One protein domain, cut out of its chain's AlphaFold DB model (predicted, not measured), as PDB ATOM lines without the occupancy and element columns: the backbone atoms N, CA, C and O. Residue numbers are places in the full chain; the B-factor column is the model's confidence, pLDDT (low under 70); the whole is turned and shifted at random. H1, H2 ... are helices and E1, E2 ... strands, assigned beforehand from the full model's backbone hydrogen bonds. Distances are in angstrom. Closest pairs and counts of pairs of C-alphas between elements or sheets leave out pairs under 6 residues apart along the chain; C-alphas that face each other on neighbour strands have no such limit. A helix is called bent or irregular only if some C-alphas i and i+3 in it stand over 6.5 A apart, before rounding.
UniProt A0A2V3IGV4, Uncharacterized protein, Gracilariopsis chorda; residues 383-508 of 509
ATOM      1  N   PHE A 383     121.311  60.582  96.969       92.25
ATOM      2  CA  PHE A 383     120.035  61.263  96.779       92.25
ATOM      3  C   PHE A 383     120.156  62.684  97.327       92.25
ATOM      4  O   PHE A 383     120.199  62.887  98.540       92.25
ATOM      5  N   THR A 384     120.189  63.657  96.422       91.44
ATOM      6  CA  THR A 384     120.336  65.080  96.745       91.44
ATOM      7  C   THR A 384     119.232  65.561  97.683       91.44
ATOM      8  O   THR A 384     118.040  65.341  97.421       91.44
ATOM      9  N   ILE A 385     119.599  66.253  98.766       90.44
ATOM     10  CA  ILE A 385     118.603  66.855  99.663       90.44
ATOM     11  C   ILE A 385     117.795  67.912  98.904       90.44
ATOM     12  O   ILE A 385     116.569  67.954  99.017       90.44
ATOM     13  N   CYS A 386     118.450  68.671  98.020       87.56
ATOM     14  CA  CYS A 386     117.802  69.631  97.134       87.56
ATOM     15  C   CYS A 386     116.775  68.971  96.193       87.56
ATOM     16  O   CYS A 386     115.706  69.541  95.961       87.56
ATOM     17  N   GLY A 387     117.056  67.781  95.651       85.12
ATOM     18  CA  GLY A 387     116.115  67.032  94.811       85.12
ATOM     19  C   GLY A 387     114.927  66.473  95.601       85.12
ATOM     20  O   GLY A 387     113.775  66.637  95.188       85.12
ATOM     21  N   ARG A 388     115.185  65.888  96.780       85.38
ATOM     22  CA  ARG A 388     114.137  65.384  97.689       85.38
ATOM     23  C   ARG A 388     113.199  66.507  98.146       85.38
ATOM     24  O   ARG A 388     111.983  66.354  98.032       85.38
ATOM     25  N   LEU A 389     113.748  67.647  98.572       87.00
ATOM     26  CA  LEU A 389     112.971  68.823  98.973       87.00
ATOM     27  C   LEU A 389     112.150  69.392  97.812       87.00
ATOM     28  O   LEU A 389     110.963  69.638  97.995       87.00
ATOM     29  N   LYS A 390     112.710  69.526  96.601       84.94
ATOM     30  CA  LYS A 390     111.945  69.965  95.413       84.94
ATOM     31  C   LYS A 390     110.761  69.051  95.084       84.94
ATOM     32  O   LYS A 390     109.775  69.533  94.536       84.94
ATOM     33  N   SER A 391     110.846  67.756  95.396       79.62
ATOM     34  CA  SER A 391     109.728  66.822  95.226       79.62
ATOM     35  C   SER A 391     108.645  67.040  96.291       79.62
ATOM     36  O   SER A 391     107.488  67.269  95.948       79.62
ATOM     37  N   ILE A 392     109.029  67.092  97.573       81.88
ATOM     38  CA  ILE A 392     108.109  67.340  98.701       81.88
ATOM     39  C   ILE A 392     107.427  68.712  98.575       81.88
ATOM     40  O   ILE A 392     106.221  68.818  98.770       81.88
ATOM     41  N   LEU A 393     108.167  69.753  98.177       84.44
ATOM     42  CA  LEU A 393     107.665  71.126  98.077       84.44
ATOM     43  C   LEU A 393     106.710  71.373  96.888       84.44
ATOM     44  O   LEU A 393     106.084  72.432  96.808       84.44
ATOM     45  N   ARG A 394     106.563  70.408  95.968       83.06
ATOM     46  CA  ARG A 394     105.497  70.422  94.945       83.06
ATOM     47  C   ARG A 394     104.145  69.987  95.517       83.06
ATOM     48  O   ARG A 394     103.106  70.366  94.975       83.06
ATOM     49  N   ASP A 395     104.149  69.213  96.598       83.50
ATOM     50  CA  ASP A 395     102.942  68.727  97.251       83.50
ATOM     51  C   ASP A 395     102.403  69.786  98.222       83.50
ATOM     52  O   ASP A 395     102.917  70.005  99.320       83.50
ATOM     53  N   LYS A 396     101.319  70.452  97.812       88.25
ATOM     54  CA  LYS A 396     100.662  71.503  98.604       88.25
ATOM     55  C   LYS A 396     100.186  71.004  99.972       88.25
ATOM     56  O   LYS A 396     100.148  71.798 100.911       88.25
ATOM     57  N   THR A 397      99.838  69.724 100.100       89.81
ATOM     58  CA  THR A 397      99.386  69.122 101.360       89.81
ATOM     59  C   THR A 397     100.564  68.932 102.308       89.81
ATOM     60  O   THR A 397     100.468  69.284 103.483       89.81
ATOM     61  N   LEU A 398     101.704  68.444 101.807       87.50
ATOM     62  CA  LEU A 398     102.927  68.320 102.607       87.50
ATOM     63  C   LEU A 398     103.472  69.691 103.019       87.50
ATOM     64  O   LEU A 398     103.701  69.901 104.211       87.50
ATOM     65  N   CYS A 399     103.562  70.642 102.083       90.38
ATOM     66  CA  CYS A 399     103.915  72.036 102.366       90.38
ATOM     67  C   CYS A 399     103.049  72.635 103.474       90.38
ATOM     68  O   CYS A 399     103.580  73.210 104.423       90.38
ATOM     69  N   LYS A 400     101.719  72.483 103.380       91.44
ATOM     70  CA  LYS A 400     100.812  73.042 104.385       91.44
ATOM     71  C   LYS A 400     101.047  72.416 105.759       91.44
ATOM     72  O   LYS A 400     101.117  73.152 106.731       91.44
ATOM     73  N   ARG A 401     101.232  71.095 105.856       91.12
ATOM     74  CA  ARG A 401     101.488  70.426 107.148       91.12
ATOM     75  C   ARG A 401     102.837  70.820 107.758       91.12
ATOM     76  O   ARG A 401     102.898  71.042 108.963       91.12
ATOM     77  N   MET A 402     103.877  70.975 106.932       92.31
ATOM     78  CA  MET A 402     105.183  71.498 107.358       92.31
ATOM     79  C   MET A 402     105.088  72.935 107.894       92.31
ATOM     80  O   MET A 402     105.673  73.261 108.926       92.31
ATOM     81  N   TYR A 403     104.339  73.787 107.195       92.19
ATOM     82  CA  TYR A 403     104.105  75.177 107.580       92.19
ATOM     83  C   TYR A 403     103.277  75.271 108.870       92.19
ATOM     84  O   TYR A 403     103.715  75.875 109.849       92.19
ATOM     85  N   ASP A 404     102.102  74.631 108.891       91.50
ATOM     86  CA  ASP A 404     101.149  74.660 110.004       91.50
ATOM     87  C   ASP A 404     101.819  74.263 111.327       91.50
ATOM     88  O   ASP A 404     101.657  74.970 112.319       91.50
ATOM     89  N   TYR A 405     102.583  73.161 111.341       91.38
ATOM     90  CA  TYR A 405     103.200  72.646 112.567       91.38
ATOM     91  C   TYR A 405     104.325  73.543 113.099       91.38
ATOM     92  O   TYR A 405     104.409  73.786 114.307       91.38
ATOM     93  N   PHE A 406     105.186  74.060 112.218       90.81
ATOM     94  CA  PHE A 406     106.243  74.975 112.646       90.81
ATOM     95  C   PHE A 406     105.629  76.255 113.228       90.81
ATOM     96  O   PHE A 406     105.886  76.594 114.384       90.81
ATOM     97  N   HIS A 407     104.719  76.900 112.492       88.50
ATOM     98  CA  HIS A 407     104.086  78.138 112.945       88.50
ATOM     99  C   HIS A 407     103.146  77.955 114.149       88.50
ATOM    100  O   HIS A 407     103.027  78.891 114.941       88.50
ATOM    101  N   SER A 408     102.518  76.790 114.356       86.44
ATOM    102  CA  SER A 408     101.781  76.534 115.604       86.44
ATOM    103  C   SER A 408     102.731  76.456 116.798       86.44
ATOM    104  O   SER A 408     102.486  77.106 117.810       86.44
ATOM    105  N   THR A 409     103.850  75.739 116.655       78.19
ATOM    106  CA  THR A 409     104.824  75.530 117.742       78.19
ATOM    107  C   THR A 409     105.465  76.843 118.203       78.19
ATOM    108  O   THR A 409     105.658  77.041 119.398       78.19
ATOM    109  N   LEU A 410     105.703  77.792 117.289       72.56
ATOM    110  CA  LEU A 410     106.203  79.137 117.626       72.56
ATOM    111  C   LEU A 410     105.242  79.970 118.500       72.56
ATOM    112  O   LEU A 410     105.676  80.938 119.121       72.56
ATOM    113  N   ASN A 411     103.954  79.616 118.556       65.50
ATOM    114  CA  ASN A 411     102.947  80.298 119.376       65.50
ATOM    115  C   ASN A 411     102.688  79.603 120.729       65.50
ATOM    116  O   ASN A 411     101.999  80.166 121.583       65.50
ATOM    117  N   GLU A 412     103.225  78.400 120.965       63.41
ATOM    118  CA  GLU A 412     103.015  77.657 122.214       63.41
ATOM    119  C   GLU A 412     103.977  78.113 123.323       63.41
ATOM    120  O   GLU A 412     104.949  77.440 123.663       63.41
ATOM    121  N   VAL A 413     103.670  79.254 123.946       52.62
ATOM    122  CA  VAL A 413     104.404  79.790 125.111       52.62
ATOM    123  C   VAL A 413     104.052  79.018 126.397       52.62
ATOM    124  O   VAL A 413     103.550  79.574 127.374       52.62
ATOM    125  N   ASN A 414     104.311  77.710 126.400       51.84
ATOM    126  CA  ASN A 414     104.240  76.837 127.571       51.84
ATOM    127  C   ASN A 414     105.651  76.327 127.892       51.84
ATOM    128  O   ASN A 414     106.322  75.776 127.028       51.84
ATOM    129  N   GLY A 415     106.106  76.498 129.137       51.50
ATOM    130  CA  GLY A 415     107.492  76.241 129.567       51.50
ATOM    131  C   GLY A 415     107.907  74.766 129.688       51.50
ATOM    132  O   GLY A 415     108.625  74.420 130.623       51.50
ATOM    133  N   GLY A 416     107.431  73.898 128.793       56.06
ATOM    134  CA  GLY A 416     107.872  72.511 128.650       56.06
ATOM    135  C   GLY A 416     108.626  72.302 127.335       56.06
ATOM    136  O   GLY A 416     108.444  73.045 126.374       56.06
ATOM    137  N   LEU A 417     109.467  71.270 127.273       58.41
ATOM    138  CA  LEU A 417     110.108  70.848 126.027       58.41
ATOM    139  C   LEU A 417     109.083  70.095 125.160       58.41
ATOM    140  O   LEU A 417     108.888  68.896 125.353       58.41
ATOM    141  N   CYS A 418     108.418  70.793 124.236       71.88
ATOM    142  CA  CYS A 418     107.429  70.181 123.340       71.88
ATOM    143  C   CYS A 418     108.082  69.449 122.153       71.88
ATOM    144  O   CYS A 418     107.683  68.332 121.835       71.88
ATOM    145  N   ASP A 419     109.075  70.063 121.498       86.38
ATOM    146  CA  ASP A 419     109.801  69.481 120.356       86.38
ATOM    147  C   ASP A 419     111.169  70.172 120.120       86.38
ATOM    148  O   ASP A 419     111.552  71.083 120.855       86.38
ATOM    149  N   VAL A 420     111.893  69.775 119.064       86.75
ATOM    150  CA  VAL A 420     113.085  70.432 118.489       86.75
ATOM    151  C   VAL A 420     112.989  71.965 118.492       86.75
ATOM    152  O   VAL A 420     113.939  72.631 118.906       86.75
ATOM    153  N   PHE A 421     111.851  72.536 118.086       88.50
ATOM    154  CA  PHE A 421     111.646  73.991 118.027       88.50
ATOM    155  C   PHE A 421     111.531  74.677 119.402       88.50
ATOM    156  O   PHE A 421     111.612  75.899 119.485       88.50
ATOM    157  N   SER A 422     111.406  73.910 120.487       83.12
ATOM    158  CA  SER A 422     111.435  74.397 121.874       83.12
ATOM    159  C   SER A 422     112.832  74.291 122.520       83.12
ATOM    160  O   SER A 422     112.963  74.489 123.726       83.12
ATOM    161  N   THR A 423     113.879  73.932 121.762       85.69
ATOM    162  CA  THR A 423     115.242  73.721 122.295       85.69
ATOM    163  C   THR A 423     116.127  74.972 122.239       85.69
ATOM    164  O   THR A 423     116.067  75.745 121.283       85.69
ATOM    165  N   ASP A 424     117.058  75.102 123.197       86.50
ATOM    166  CA  ASP A 424     118.173  76.071 123.135       86.50
ATOM    167  C   ASP A 424     118.947  75.973 121.807       86.50
ATOM    168  O   ASP A 424     119.283  76.987 121.199       86.50
ATOM    169  N   SER A 425     119.165  74.751 121.309       87.94
ATOM    170  CA  SER A 425     119.804  74.496 120.015       87.94
ATOM    171  C   SER A 425     119.083  75.201 118.863       87.94
ATOM    172  O   SER A 425     119.739  75.869 118.063       87.94
ATOM    173  N   PHE A 426     117.749  75.113 118.793       90.31
ATOM    174  CA  PHE A 426     116.960  75.852 117.804       90.31
ATOM    175  C   PHE A 426     117.050  77.365 118.033       90.31
ATOM    176  O   PHE A 426     117.357  78.096 117.092       90.31
ATOM    177  N   CYS A 427     116.869  77.844 119.268       88.19
ATOM    178  CA  CYS A 427     116.951  79.274 119.582       88.19
ATOM    179  C   CYS A 427     118.308  79.881 119.181       88.19
ATOM    180  O   CYS A 427     118.358  80.966 118.605       88.19
ATOM    181  N   ARG A 428     119.418  79.170 119.414       91.50
ATOM    182  CA  ARG A 428     120.775  79.589 119.021       91.50
ATOM    183  C   ARG A 428     121.017  79.546 117.516       91.50
ATOM    184  O   ARG A 428     121.812  80.348 117.025       91.50
ATOM    185  N   ILE A 429     120.351  78.648 116.790       90.50
ATOM    186  CA  ILE A 429     120.353  78.648 115.322       90.50
ATOM    187  C   ILE A 429     119.559  79.855 114.817       90.50
ATOM    188  O   ILE A 429     120.137  80.695 114.138       90.50
ATOM    189  N   ALA A 430     118.294  80.017 115.216       92.12
ATOM    190  CA  ALA A 430     117.456  81.143 114.797       92.12
ATOM    191  C   ALA A 430     118.124  82.502 115.092       92.12
ATOM    192  O   ALA A 430     118.259  83.340 114.202       92.12
ATOM    193  N   ASN A 431     118.656  82.692 116.305       92.81
ATOM    194  CA  ASN A 431     119.351  83.925 116.695       92.81
ATOM    195  C   ASN A 431     120.619  84.212 115.871       92.81
ATOM    196  O   ASN A 431     120.972  85.379 115.710       92.81
ATOM    197  N   ARG A 432     121.288  83.196 115.298       94.19
ATOM    198  CA  ARG A 432     122.425  83.397 114.376       94.19
ATOM    199  C   ARG A 432     121.995  84.052 113.058       94.19
ATOM    200  O   ARG A 432     122.787  84.789 112.478       94.19
ATOM    201  N   TYR A 433     120.772  83.791 112.601       92.25
ATOM    202  CA  TYR A 433     120.237  84.284 111.327       92.25
ATOM    203  C   TYR A 433     119.364  85.545 111.464       92.25
ATOM    204  O   TYR A 433     118.892  86.064 110.459       92.25
ATOM    205  N   GLY A 434     119.190  86.078 112.681       93.19
ATOM    206  CA  GLY A 434     118.400  87.290 112.949       93.19
ATOM    207  C   GLY A 434     117.167  87.076 113.835       93.19
ATOM    208  O   GLY A 434     116.408  88.014 114.054       93.19
ATOM    209  N   GLY A 435     116.979  85.869 114.371       91.38
ATOM    210  CA  GLY A 435     115.844  85.491 115.213       91.38
ATOM    211  C   GLY A 435     114.828  84.618 114.472       91.38
ATOM    212  O   GLY A 435     114.997  84.285 113.302       91.38
ATOM    213  N   VAL A 436     113.761  84.236 115.174       89.81
ATOM    214  CA  VAL A 436     112.719  83.320 114.667       89.81
ATOM    215  C   VAL A 436     112.048  83.840 113.391       89.81
ATOM    216  O   VAL A 436     111.772  83.055 112.487       89.81
ATOM    217  N   GLU A 437     111.825  85.152 113.280       89.75
ATOM    218  CA  GLU A 437     111.207  85.761 112.094       89.75
ATOM    219  C   GLU A 437     112.069  85.605 110.832       89.75
ATOM    220  O   GLU A 437     111.538  85.378 109.748       89.75
ATOM    221  N   ALA A 438     113.397  85.673 110.964       91.94
ATOM    222  CA  ALA A 438     114.316  85.566 109.831       91.94
ATOM    223  C   ALA A 438     114.342  84.158 109.213       91.94
ATOM    224  O   ALA A 438     114.582  84.023 108.017       91.94
ATOM    225  N   VAL A 439     114.050  83.132 110.020       91.88
ATOM    226  CA  VAL A 439     114.027  81.714 109.622       91.88
ATOM    227  C   VAL A 439     112.600  81.164 109.479       91.88
ATOM    228  O   VAL A 439     112.389  79.950 109.457       91.88
ATOM    229  N   MET A 440     111.584  82.037 109.410       89.69
ATOM    230  CA  MET A 440     110.178  81.622 109.524       89.69
ATOM    231  C   MET A 440     109.688  80.729 108.369       89.69
ATOM    232  O   MET A 440     108.676  80.054 108.516       89.69
ATOM    233  N   TYR A 441     110.394  80.717 107.234       90.19
ATOM    234  CA  TYR A 441     110.061  79.922 106.045       90.19
ATOM    235  C   TYR A 441     111.031  78.753 105.796       90.19
ATOM    236  O   TYR A 441     110.914  78.070 104.776       90.19
ATOM    237  N   ASP A 442     111.977  78.509 106.708       91.81
ATOM    238  CA  ASP A 442     113.057  77.544 106.503       91.81
ATOM    239  C   ASP A 442     112.625  76.092 106.767       91.81
ATOM    240  O   ASP A 442     111.773  75.785 107.610       91.81
ATOM    241  N   VAL A 443     113.263  75.161 106.050       91.12
ATOM    242  CA  VAL A 443     113.101  73.720 106.276       91.12
ATOM    243  C   VAL A 443     114.223  73.222 107.181       91.12
ATOM    244  O   VAL A 443     115.377  73.122 106.774       91.12
ATOM    245  N   PHE A 444     113.867  72.873 108.413       92.06
ATOM    246  CA  PHE A 444     114.779  72.356 109.424       92.06
ATOM    247  C   PHE A 444     114.918  70.846 109.288       92.06
ATOM    248  O   PHE A 444     113.928  70.113 109.213       92.06
ATOM    249  N   ILE A 445     116.160  70.367 109.267       91.94
ATOM    250  CA  ILE A 445     116.483  68.977 108.948       91.94
ATOM    251  C   ILE A 445     117.454  68.437 109.992       91.94
ATOM    252  O   ILE A 445     118.494  69.037 110.253       91.94
ATOM    253  N   THR A 446     117.126  67.285 110.573       91.25
ATOM    254  CA  THR A 446     118.078  66.492 111.360       91.25
ATOM    255  C   THR A 446     118.671  65.397 110.487       91.25
ATOM    256  O   THR A 446     117.989  64.835 109.631       91.25
ATOM    257  N   VAL A 447     119.956  65.108 110.690       91.75
ATOM    258  CA  VAL A 447     120.707  64.099 109.937       91.75
ATOM    259  C   VAL A 447     121.141  63.007 110.903       91.75
ATOM    260  O   VAL A 447     121.672  63.300 111.973       91.75
ATOM    261  N   SER A 448     120.913  61.756 110.523       88.94
ATOM    262  CA  SER A 448     121.309  60.567 111.271       88.94
ATOM    263  C   SER A 448     122.263  59.718 110.438       88.94
ATOM    264  O   SER A 448     122.067  59.554 109.233       88.94
ATOM    265  N   ASN A 449     123.284  59.177 111.097       87.44
ATOM    266  CA  ASN A 449     124.215  58.194 110.560       87.44
ATOM    267  C   ASN A 449     124.680  57.287 111.706       87.44
ATOM    268  O   ASN A 449     125.271  57.772 112.670       87.44
ATOM    269  N   ASP A 450     124.435  55.985 111.582       79.19
ATOM    270  CA  ASP A 450     124.840  54.952 112.541       79.19
ATOM    271  C   ASP A 450     125.158  53.651 111.790       79.19
ATOM    272  O   ASP A 450     124.570  53.374 110.745       79.19
ATOM    273  N   GLY A 451     126.086  52.853 112.313       79.50
ATOM    274  CA  GLY A 451     126.506  51.597 111.700       79.50
ATOM    275  C   GLY A 451     125.524  50.471 112.003       79.50
ATOM    276  O   GLY A 451     125.433  50.008 113.140       79.50
ATOM    277  N   PHE A 452     124.821  49.979 110.981       80.12
ATOM    278  CA  PHE A 452     123.869  48.874 111.105       80.12
ATOM    279  C   PHE A 452     124.400  47.586 110.460       80.12
ATOM    280  O   PHE A 452     125.011  47.615 109.395       80.12
ATOM    281  N   GLN A 453     124.155  46.435 111.091       78.31
ATOM    282  CA  GLN A 453     124.481  45.118 110.533       78.31
ATOM    283  C   GLN A 453     123.237  44.545 109.854       78.31
ATOM    284  O   GLN A 453     122.331  44.061 110.521       78.31
ATOM    285  N   ALA A 454     123.198  44.598 108.521       69.38
ATOM    286  CA  ALA A 454     122.020  44.222 107.733       69.38
ATOM    287  C   ALA A 454     121.751  42.701 107.655       69.38
ATOM    288  O   ALA A 454     120.754  42.291 107.068       69.38
ATOM    289  N   PHE A 455     122.638  41.870 108.216       74.62
ATOM    290  CA  PHE A 455     122.553  40.408 108.172       74.62
ATOM    291  C   PHE A 455     123.072  39.785 109.476       74.62
ATOM    292  O   PHE A 455     124.143  40.165 109.961       74.62
ATOM    293  N   ASP A 456     122.393  38.744 109.971       68.62
ATOM    294  CA  ASP A 456     122.692  38.060 111.249       68.62
ATOM    295  C   ASP A 456     124.140  37.568 111.377       68.62
ATOM    296  O   ASP A 456     124.691  37.465 112.473       68.62
ATOM    297  N   LYS A 457     124.784  37.280 110.239       64.00
ATOM    298  CA  LYS A 457     126.171  36.795 110.163       64.00
ATOM    299  C   LYS A 457     127.223  37.860 110.516       64.00
ATOM    300  O   LYS A 457     128.405  37.536 110.507       64.00
ATOM    301  N   ARG A 458     126.823  39.105 110.820       61.97
ATOM    302  CA  ARG A 458     127.659  40.233 111.306       61.97
ATOM    303  C   ARG A 458     128.843  40.663 110.424       61.97
ATOM    304  O   ARG A 458     129.563  41.586 110.784       61.97
ATOM    305  N   THR A 459     129.043  40.044 109.263       64.25
ATOM    306  CA  THR A 459     130.187  40.277 108.363       64.25
ATOM    307  C   THR A 459     130.106  41.563 107.541       64.25
ATOM    308  O   THR A 459     131.083  41.917 106.891       64.25
ATOM    309  N   HIS A 460     128.962  42.253 107.543       64.94
ATOM    310  CA  HIS A 460     128.721  43.436 106.722       64.94
ATOM    311  C   HIS A 460     127.996  44.513 107.540       64.94
ATOM    312  O   HIS A 460     126.801  44.388 107.815       64.94
ATOM    313  N   THR A 461     128.706  45.583 107.904       75.69
ATOM    314  CA  THR A 461     128.069  46.841 108.314       75.69
ATOM    315  C   THR A 461     127.692  47.668 107.088       75.69
ATOM    316  O   THR A 461     128.429  47.706 106.100       75.69
ATOM    317  N   ILE A 462     126.581  48.388 107.176       85.81
ATOM    318  CA  ILE A 462     126.191  49.453 106.254       85.81
ATOM    319  C   ILE A 462     125.912  50.689 107.106       85.81
ATOM    320  O   ILE A 462     125.318  50.585 108.179       85.81
ATOM    321  N   TRP A 463     126.346  51.850 106.629       89.19
ATOM    322  CA  TRP A 463     126.189  53.129 107.314       89.19
ATOM    323  C   TRP A 463     125.194  54.001 106.529       89.19
ATOM    324  O   TRP A 463     125.594  54.728 105.614       89.19
ATOM    325  N   PRO A 464     123.875  53.862 106.779       90.44
ATOM    326  CA  PRO A 464     122.862  54.732 106.193       90.44
ATOM    327  C   PRO A 464     123.028  56.172 106.685       90.44
ATOM    328  O   PRO A 464     122.976  56.430 107.885       90.44
ATOM    329  N   ILE A 465     123.141  57.111 105.746       93.00
ATOM    330  CA  ILE A 465     123.005  58.547 106.009       93.00
ATOM    331  C   ILE A 465     121.572  58.926 105.636       93.00
ATOM    332  O   ILE A 465     121.174  58.783 104.476       93.00
ATOM    333  N   ALA A 466     120.788  59.392 106.607       92.94
ATOM    334  CA  ALA A 466     119.377  59.727 106.424       92.94
ATOM    335  C   ALA A 466     119.020  61.088 107.033       92.94
ATOM    336  O   ALA A 466     119.497  61.450 108.107       92.94
ATOM    337  N   ALA A 467     118.143  61.824 106.355       93.25
ATOM    338  CA  ALA A 467     117.618  63.117 106.770       93.25
ATOM    339  C   ALA A 467     116.144  63.019 107.200       93.25
ATOM    340  O   ALA A 467     115.369  62.248 106.632       93.25
ATOM    341  N   ILE A 468     115.747  63.827 108.187       93.06
ATOM    342  CA  ILE A 468     114.377  63.907 108.713       93.06
ATOM    343  C   ILE A 468     113.962  65.379 108.799       93.06
ATOM    344  O   ILE A 468     114.615  66.182 109.469       93.06
ATOM    345  N   ILE A 469     112.862  65.733 108.129       93.25
ATOM    346  CA  ILE A 469     112.293  67.087 108.158       93.25
ATOM    347  C   ILE A 469     111.595  67.311 109.502       93.25
ATOM    348  O   ILE A 469     110.615  66.641 109.834       93.25
ATOM    349  N   CYS A 470     112.086  68.281 110.267       93.50
ATOM    350  CA  CYS A 470     111.564  68.626 111.588       93.50
ATOM    351  C   CYS A 470     110.282  69.465 111.503       93.50
ATOM    352  O   CYS A 470     109.480  69.439 112.428       93.50
ATOM    353  N   ASN A 471     110.025  70.135 110.373       93.69
ATOM    354  CA  ASN A 471     108.770  70.855 110.136       93.69
ATOM    355  C   ASN A 471     107.533  69.928 110.108       93.69
ATOM    356  O   ASN A 471     106.426  70.414 110.281       93.69
ATOM    357  N   PHE A 472     107.674  68.610 109.915       92.38
ATOM    358  CA  PHE A 472     106.558  67.672 110.112       92.38
ATOM    359  C   PHE A 472     106.315  67.406 111.603       92.38
ATOM    360  O   PHE A 472     107.265  67.323 112.383       92.38
ATOM    361  N   HIS A 473     105.059  67.187 111.998       90.75
ATOM    362  CA  HIS A 473     104.696  66.888 113.389       90.75
ATOM    363  C   HIS A 473     105.412  65.609 113.906       90.75
ATOM    364  O   HIS A 473     105.543  64.641 113.144       90.75
ATOM    365  N   PRO A 474     105.852  65.536 115.184       89.50
ATOM    366  CA  PRO A 474     106.642  64.414 115.709       89.50
ATOM    367  C   PRO A 474     106.020  63.033 115.481       89.50
ATOM    368  O   PRO A 474     106.726  62.090 115.135       89.50
ATOM    369  N   ALA A 475     104.690  62.926 115.597       88.50
ATOM    370  CA  ALA A 475     103.964  61.671 115.384       88.50
ATOM    371  C   ALA A 475     104.012  61.142 113.935       88.50
ATOM    372  O   ALA A 475     103.688  59.976 113.723       88.50
ATOM    373  N   GLU A 476     104.406  61.962 112.949       89.19
ATOM    374  CA  GLU A 476     104.506  61.540 111.547       89.19
ATOM    375  C   GLU A 476     105.903  61.665 110.925       89.19
ATOM    376  O   GLU A 476     106.186  60.955 109.958       89.19
ATOM    377  N   ARG A 477     106.805  62.521 111.433       91.19
ATOM    378  CA  ARG A 477     108.116  62.748 110.784       91.19
ATOM    379  C   ARG A 477     108.996  61.490 110.700       91.19
ATOM    380  O   ARG A 477     109.840  61.397 109.819       91.19
ATOM    381  N   PHE A 478     108.756  60.517 111.581       88.69
ATOM    382  CA  PHE A 478     109.443  59.220 111.619       88.69
ATOM    383  C   PHE A 478     108.737  58.103 110.823       88.69
ATOM    384  O   PHE A 478     109.251  56.989 110.757       88.69
ATOM    385  N   HIS A 479     107.585  58.365 110.187       87.56
ATOM    386  CA  HIS A 479     106.997  57.410 109.242       87.56
ATOM    387  C   HIS A 479     107.963  57.138 108.080       87.56
ATOM    388  O   HIS A 479     108.615  58.058 107.587       87.56
ATOM    389  N   VAL A 480     107.983  55.903 107.567       80.94
ATOM    390  CA  VAL A 480     108.903  55.464 106.496       80.94
ATOM    391  C   VAL A 480     108.867  56.384 105.262       80.94
ATOM    392  O   VAL A 480     109.913  56.664 104.687       80.94
ATOM    393  N   ARG A 481     107.695  56.936 104.901       79.38
ATOM    394  CA  ARG A 481     107.542  57.903 103.790       79.38
ATOM    395  C   ARG A 481     108.209  59.271 104.015       79.38
ATOM    396  O   ARG A 481     108.519  59.952 103.043       79.38
ATOM    397  N   ASN A 482     108.420  59.666 105.272       85.06
ATOM    398  CA  ASN A 482     108.953  60.973 105.674       85.06
ATOM    399  C   ASN A 482     110.455  60.926 106.028       85.06
ATOM    400  O   ASN A 482     111.118  61.965 106.020       85.06
ATOM    401  N   VAL A 483     111.013  59.737 106.288       88.12
ATOM    402  CA  VAL A 483     112.462  59.535 106.443       88.12
ATOM    403  C   VAL A 483     113.126  59.529 105.063       88.12
ATOM    404  O   VAL A 483     112.730  58.795 104.156       88.12
ATOM    405  N   MET A 484     114.161  60.348 104.881       89.62
ATOM    406  CA  MET A 484     114.842  60.521 103.598       89.62
ATOM    407  C   MET A 484     116.237  59.885 103.628       89.62
ATOM    408  O   MET A 484     117.188  60.558 104.024       89.62
ATOM    409  N   PRO A 485     116.416  58.618 103.202       89.88
ATOM    410  CA  PRO A 485     117.754  58.087 102.964       89.88
ATOM    411  C   PRO A 485     118.447  58.926 101.881       89.88
ATOM    412  O   PRO A 485     117.886  59.128 100.799       89.88
ATOM    413  N   LEU A 486     119.644  59.421 102.201       92.50
ATOM    414  CA  LEU A 486     120.515  60.185 101.307       92.50
ATOM    415  C   LEU A 486     121.544  59.262 100.656       92.50
ATOM    416  O   LEU A 486     121.758  59.331  99.449       92.50
ATOM    417  N   THR A 487     122.146  58.352 101.426       92.88
ATOM    418  CA  THR A 487     122.996  57.289 100.877       92.88
ATOM    419  C   THR A 487     123.206  56.132 101.862       92.88
ATOM    420  O   THR A 487     122.798  56.209 103.020       92.88
ATOM    421  N   PHE A 488     123.865  55.068 101.402       91.19
ATOM    422  CA  PHE A 488     124.258  53.903 102.195       91.19
ATOM    423  C   PHE A 488     125.761  53.669 102.019       91.19
ATOM    424  O   PHE A 488     126.196  53.127 101.001       91.19
ATOM    425  N   VAL A 489     126.565  54.101 102.990       90.69
ATOM    426  CA  VAL A 489     128.025  53.978 102.918       90.69
ATOM    427  C   VAL A 489     128.433  52.515 103.171       90.69
ATOM    428  O   VAL A 489     128.016  51.932 104.180       90.69
ATOM    429  N   PRO A 490     129.209  51.885 102.264       85.12
ATOM    430  CA  PRO A 490     129.555  50.471 102.370       85.12
ATOM    431  C   PRO A 490     130.634  50.219 103.432       85.12
ATOM    432  O   PRO A 490     131.664  50.895 103.448       85.12
ATOM    433  N   GLY A 491     130.408  49.209 104.279       75.50
ATOM    434  CA  GLY A 491     131.411  48.661 105.194       75.50
ATOM    435  C   GLY A 491     132.408  47.707 104.508       75.50
ATOM    436  O   GLY A 491     132.727  47.902 103.333       75.50
ATOM    437  N   PRO A 492     132.931  46.674 105.203       71.19
ATOM    438  CA  PRO A 492     132.372  46.016 106.396       71.19
ATOM    439  C   PRO A 492     132.765  46.633 107.754       71.19
ATOM    440  O   PRO A 492     132.463  46.046 108.790       71.19
ATOM    441  N   THR A 493     133.434  47.786 107.759       78.25
ATOM    442  CA  THR A 493     133.795  48.556 108.964       78.25
ATOM    443  C   THR A 493     133.192  49.965 108.927       78.25
ATOM    444  O   THR A 493     132.448  50.313 108.009       78.25
ATOM    445  N   GLU A 494     133.501  50.795 109.925       83.88
ATOM    446  CA  GLU A 494     133.280  52.245 109.858       83.88
ATOM    447  C   GLU A 494     134.099  52.875 108.711       83.88
ATOM    448  O   GLU A 494     135.248  52.466 108.504       83.88
ATOM    449  N   PRO A 495     133.543  53.839 107.945       88.06
ATOM    450  CA  PRO A 495     134.312  54.607 106.971       88.06
ATOM    451  C   PRO A 495     135.394  55.447 107.663       88.06
ATOM    452  O   PRO A 495     135.094  56.276 108.519       88.06
ATOM    453  N   SER A 496     136.651  55.274 107.248       91.25
ATOM    454  CA  SER A 496     137.812  55.923 107.890       91.25
ATOM    455  C   SER A 496     137.768  57.461 107.869       91.25
ATOM    456  O   SER A 496     138.347  58.107 108.737       91.25
ATOM    457  N   ASP A 497     137.086  58.046 106.883       91.12
ATOM    458  CA  ASP A 497     136.772  59.471 106.774       91.12
ATOM    459  C   ASP A 497     135.255  59.636 106.575       91.12
ATOM    460  O   ASP A 497     134.770  59.929 105.478       91.12
ATOM    461  N   LEU A 498     134.483  59.424 107.646       89.19
ATOM    462  CA  LEU A 498     133.029  59.638 107.664       89.19
ATOM    463  C   LEU A 498     132.636  61.066 107.231       89.19
ATOM    464  O   LEU A 498     131.612  61.254 106.572       89.19
ATOM    465  N   GLN A 499     133.461  62.071 107.546       90.50
ATOM    466  CA  GLN A 499     133.195  63.468 107.192       90.50
ATOM    467  C   GLN A 499     133.172  63.672 105.672       90.50
ATOM    468  O   GLN A 499     132.319  64.398 105.166       90.50
ATOM    469  N   SER A 500     134.019  62.968 104.915       94.12
ATOM    470  CA  SER A 500     133.954  62.989 103.450       94.12
ATOM    471  C   SER A 500     132.620  62.476 102.887       94.12
ATOM    472  O   SER A 500     132.182  62.974 101.853       94.12
ATOM    473  N   PHE A 501     131.948  61.531 103.558       93.25
ATOM    474  CA  PHE A 501     130.632  61.017 103.151       93.25
ATOM    475  C   PHE A 501     129.471  61.944 103.543       93.25
ATOM    476  O   PHE A 501     128.420  61.884 102.911       93.25
ATOM    477  N   LEU A 502     129.671  62.837 104.519       93.12
ATOM    478  CA  LEU A 502     128.781  63.975 104.791       93.12
ATOM    479  C   LEU A 502     129.082  65.183 103.882       93.12
ATOM    480  O   LEU A 502     128.218  66.032 103.677       93.12
ATOM    481  N   GLY A 503     130.276  65.235 103.283       93.62
ATOM    482  CA  GLY A 503     130.725  66.273 102.351       93.62
ATOM    483  C   GLY A 503     129.741  66.648 101.229       93.62
ATOM    484  O   GLY A 503     129.577  67.844 101.000       93.62
ATOM    485  N   PRO A 504     129.046  65.704 100.556       93.62
ATOM    486  CA  PRO A 504     128.018  66.033  99.567       93.62
ATOM    487  C   PRO A 504     126.857  66.851 100.145       93.62
ATOM    488  O   PRO A 504     126.413  67.796  99.507       93.62
ATOM    489  N   LEU A 505     126.409  66.544 101.370       93.12
ATOM    490  CA  LEU A 505     125.341  67.295 102.038       93.12
ATOM    491  C   LEU A 505     125.783  68.723 102.376       93.12
ATOM    492  O   LEU A 505     124.998  69.653 102.265       93.12
ATOM    493  N   ILE A 506     127.048  68.889 102.765       91.31
ATOM    494  CA  ILE A 506     127.646  70.184 103.128       91.31
ATOM    495  C   ILE A 506     127.895  71.068 101.884       91.31
ATOM    496  O   ILE A 506     128.059  72.272 102.018       91.31
ATOM    497  N   GLU A 507     127.896  70.499 100.674       91.06
ATOM    498  CA  GLU A 507     127.908  71.259  99.408       91.06
ATOM    499  C   GLU A 507     126.495  71.605  98.892       91.06
ATOM    500  O   GLU A 507     126.370  72.374  97.941       91.06
ATOM    501  N   GLU A 508     125.437  71.027  99.476       89.94
ATOM    502  CA  GLU A 508     124.034  71.268  99.099       89.94
ATOM    503  C   GLU A 508     123.287  72.253 100.019       89.94
ATOM    504  O   GLU A 508     122.155  72.621  99.690       89.94
TER     505      GLU A 508
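What this domain is: This is residues 383 to 508 of the 509 residues of an uncharacterized protein of Gracilariopsis chorda (UniProt A0A2V3IGV4). A narrow, twisted sheet of three strands runs along the longest axis, with H5 packed on it and the first residues of H1 grazing it. Beyond one end of the sheet sit H2 and H3, apart from each other and joined by a long link; at the other end the long link from E1 to E2 reaches out to Lys 457. The printed part has 126 residues, with five named helices and three named strands in the order H1 H2 H3 E1 E2 H4 E3 H5; the sheet order is E1 E2 E3, antiparallel, and the class is mixed, helices and strands. The whole is only just loose, close to compact, with a radius of gyration of the C-alphas of 16.8 A, and elongated, spanning 50 by 30 by 29 A.

How they stand to each other: Start at H1, residues 385 to 392, and look on to H2, residues 396 to 409: they are close but not clearly touching, the C-alphas of Ile 392 and Leu 398 being the closest at 6.6 A, and about perpendicular at 74 degrees. H3, residues 424 to 433, touches no helix and is not on the sheet; H2 is not on it either. E1, residues 445 to 449, and E2, residues 461 to 469, form a hairpin at 172 degrees, with N 448 and O 466 at 2.8 A. E3, residues 483 to 490, is the antiparallel neighbour of E2 at 157 degrees, with N 467 and O 484 at 2.8 A, and bends by 57 degrees at residue 486. H1 only grazes this sheet, with residues 385 to 389; its closest C-alpha pair to E3 is Ile 385 and Leu 486, 7.1 A. H4, residues 474 to 477, is only just not on the sheet, with 4 pairs of C-alphas within 10 A; the C-alphas of Ile 469 and Arg 477, its closest pair with E2, are 6.6 A apart. H5, residues 498 to 506, is on the sheet at a height of 9.7 A, over E2. Every O i to N i+4 pair is within hydrogen-bond range in H1 and H2, against 5 of 6 in H3 and 3 of 5 in H5; H4 is too short for such a pair.

Where its parts are: Find C-alpha 385 at (118.603, 66.855, 99.663), where H1 begins its 10.5 A. H2 runs 20.0 A and H3 14.5 A. E1 covers 13.4 A, and E2 25.7 A from C-alpha 461 at (128.069, 46.841, 108.314). H4 is 5.4 A and E3 19.8 A long. H5 spans 12.7 A, ends at C-alpha 506 at (127.646, 70.184, 103.128), and is only just irregular: C-alphas 501 and 504 are 6.7 A apart.

The domain as a whole: The two C-alphas farthest apart, those of Glu 437 and Lys 457, are 51.2 A from each other. The printed part has no cut; its long links are H2 to H3, H3 to E1 and E1 to E2. Mean pLDDT of the printed part is 85.4; look for values under 70 at residues 411 to 417, 454 and 456 to 460.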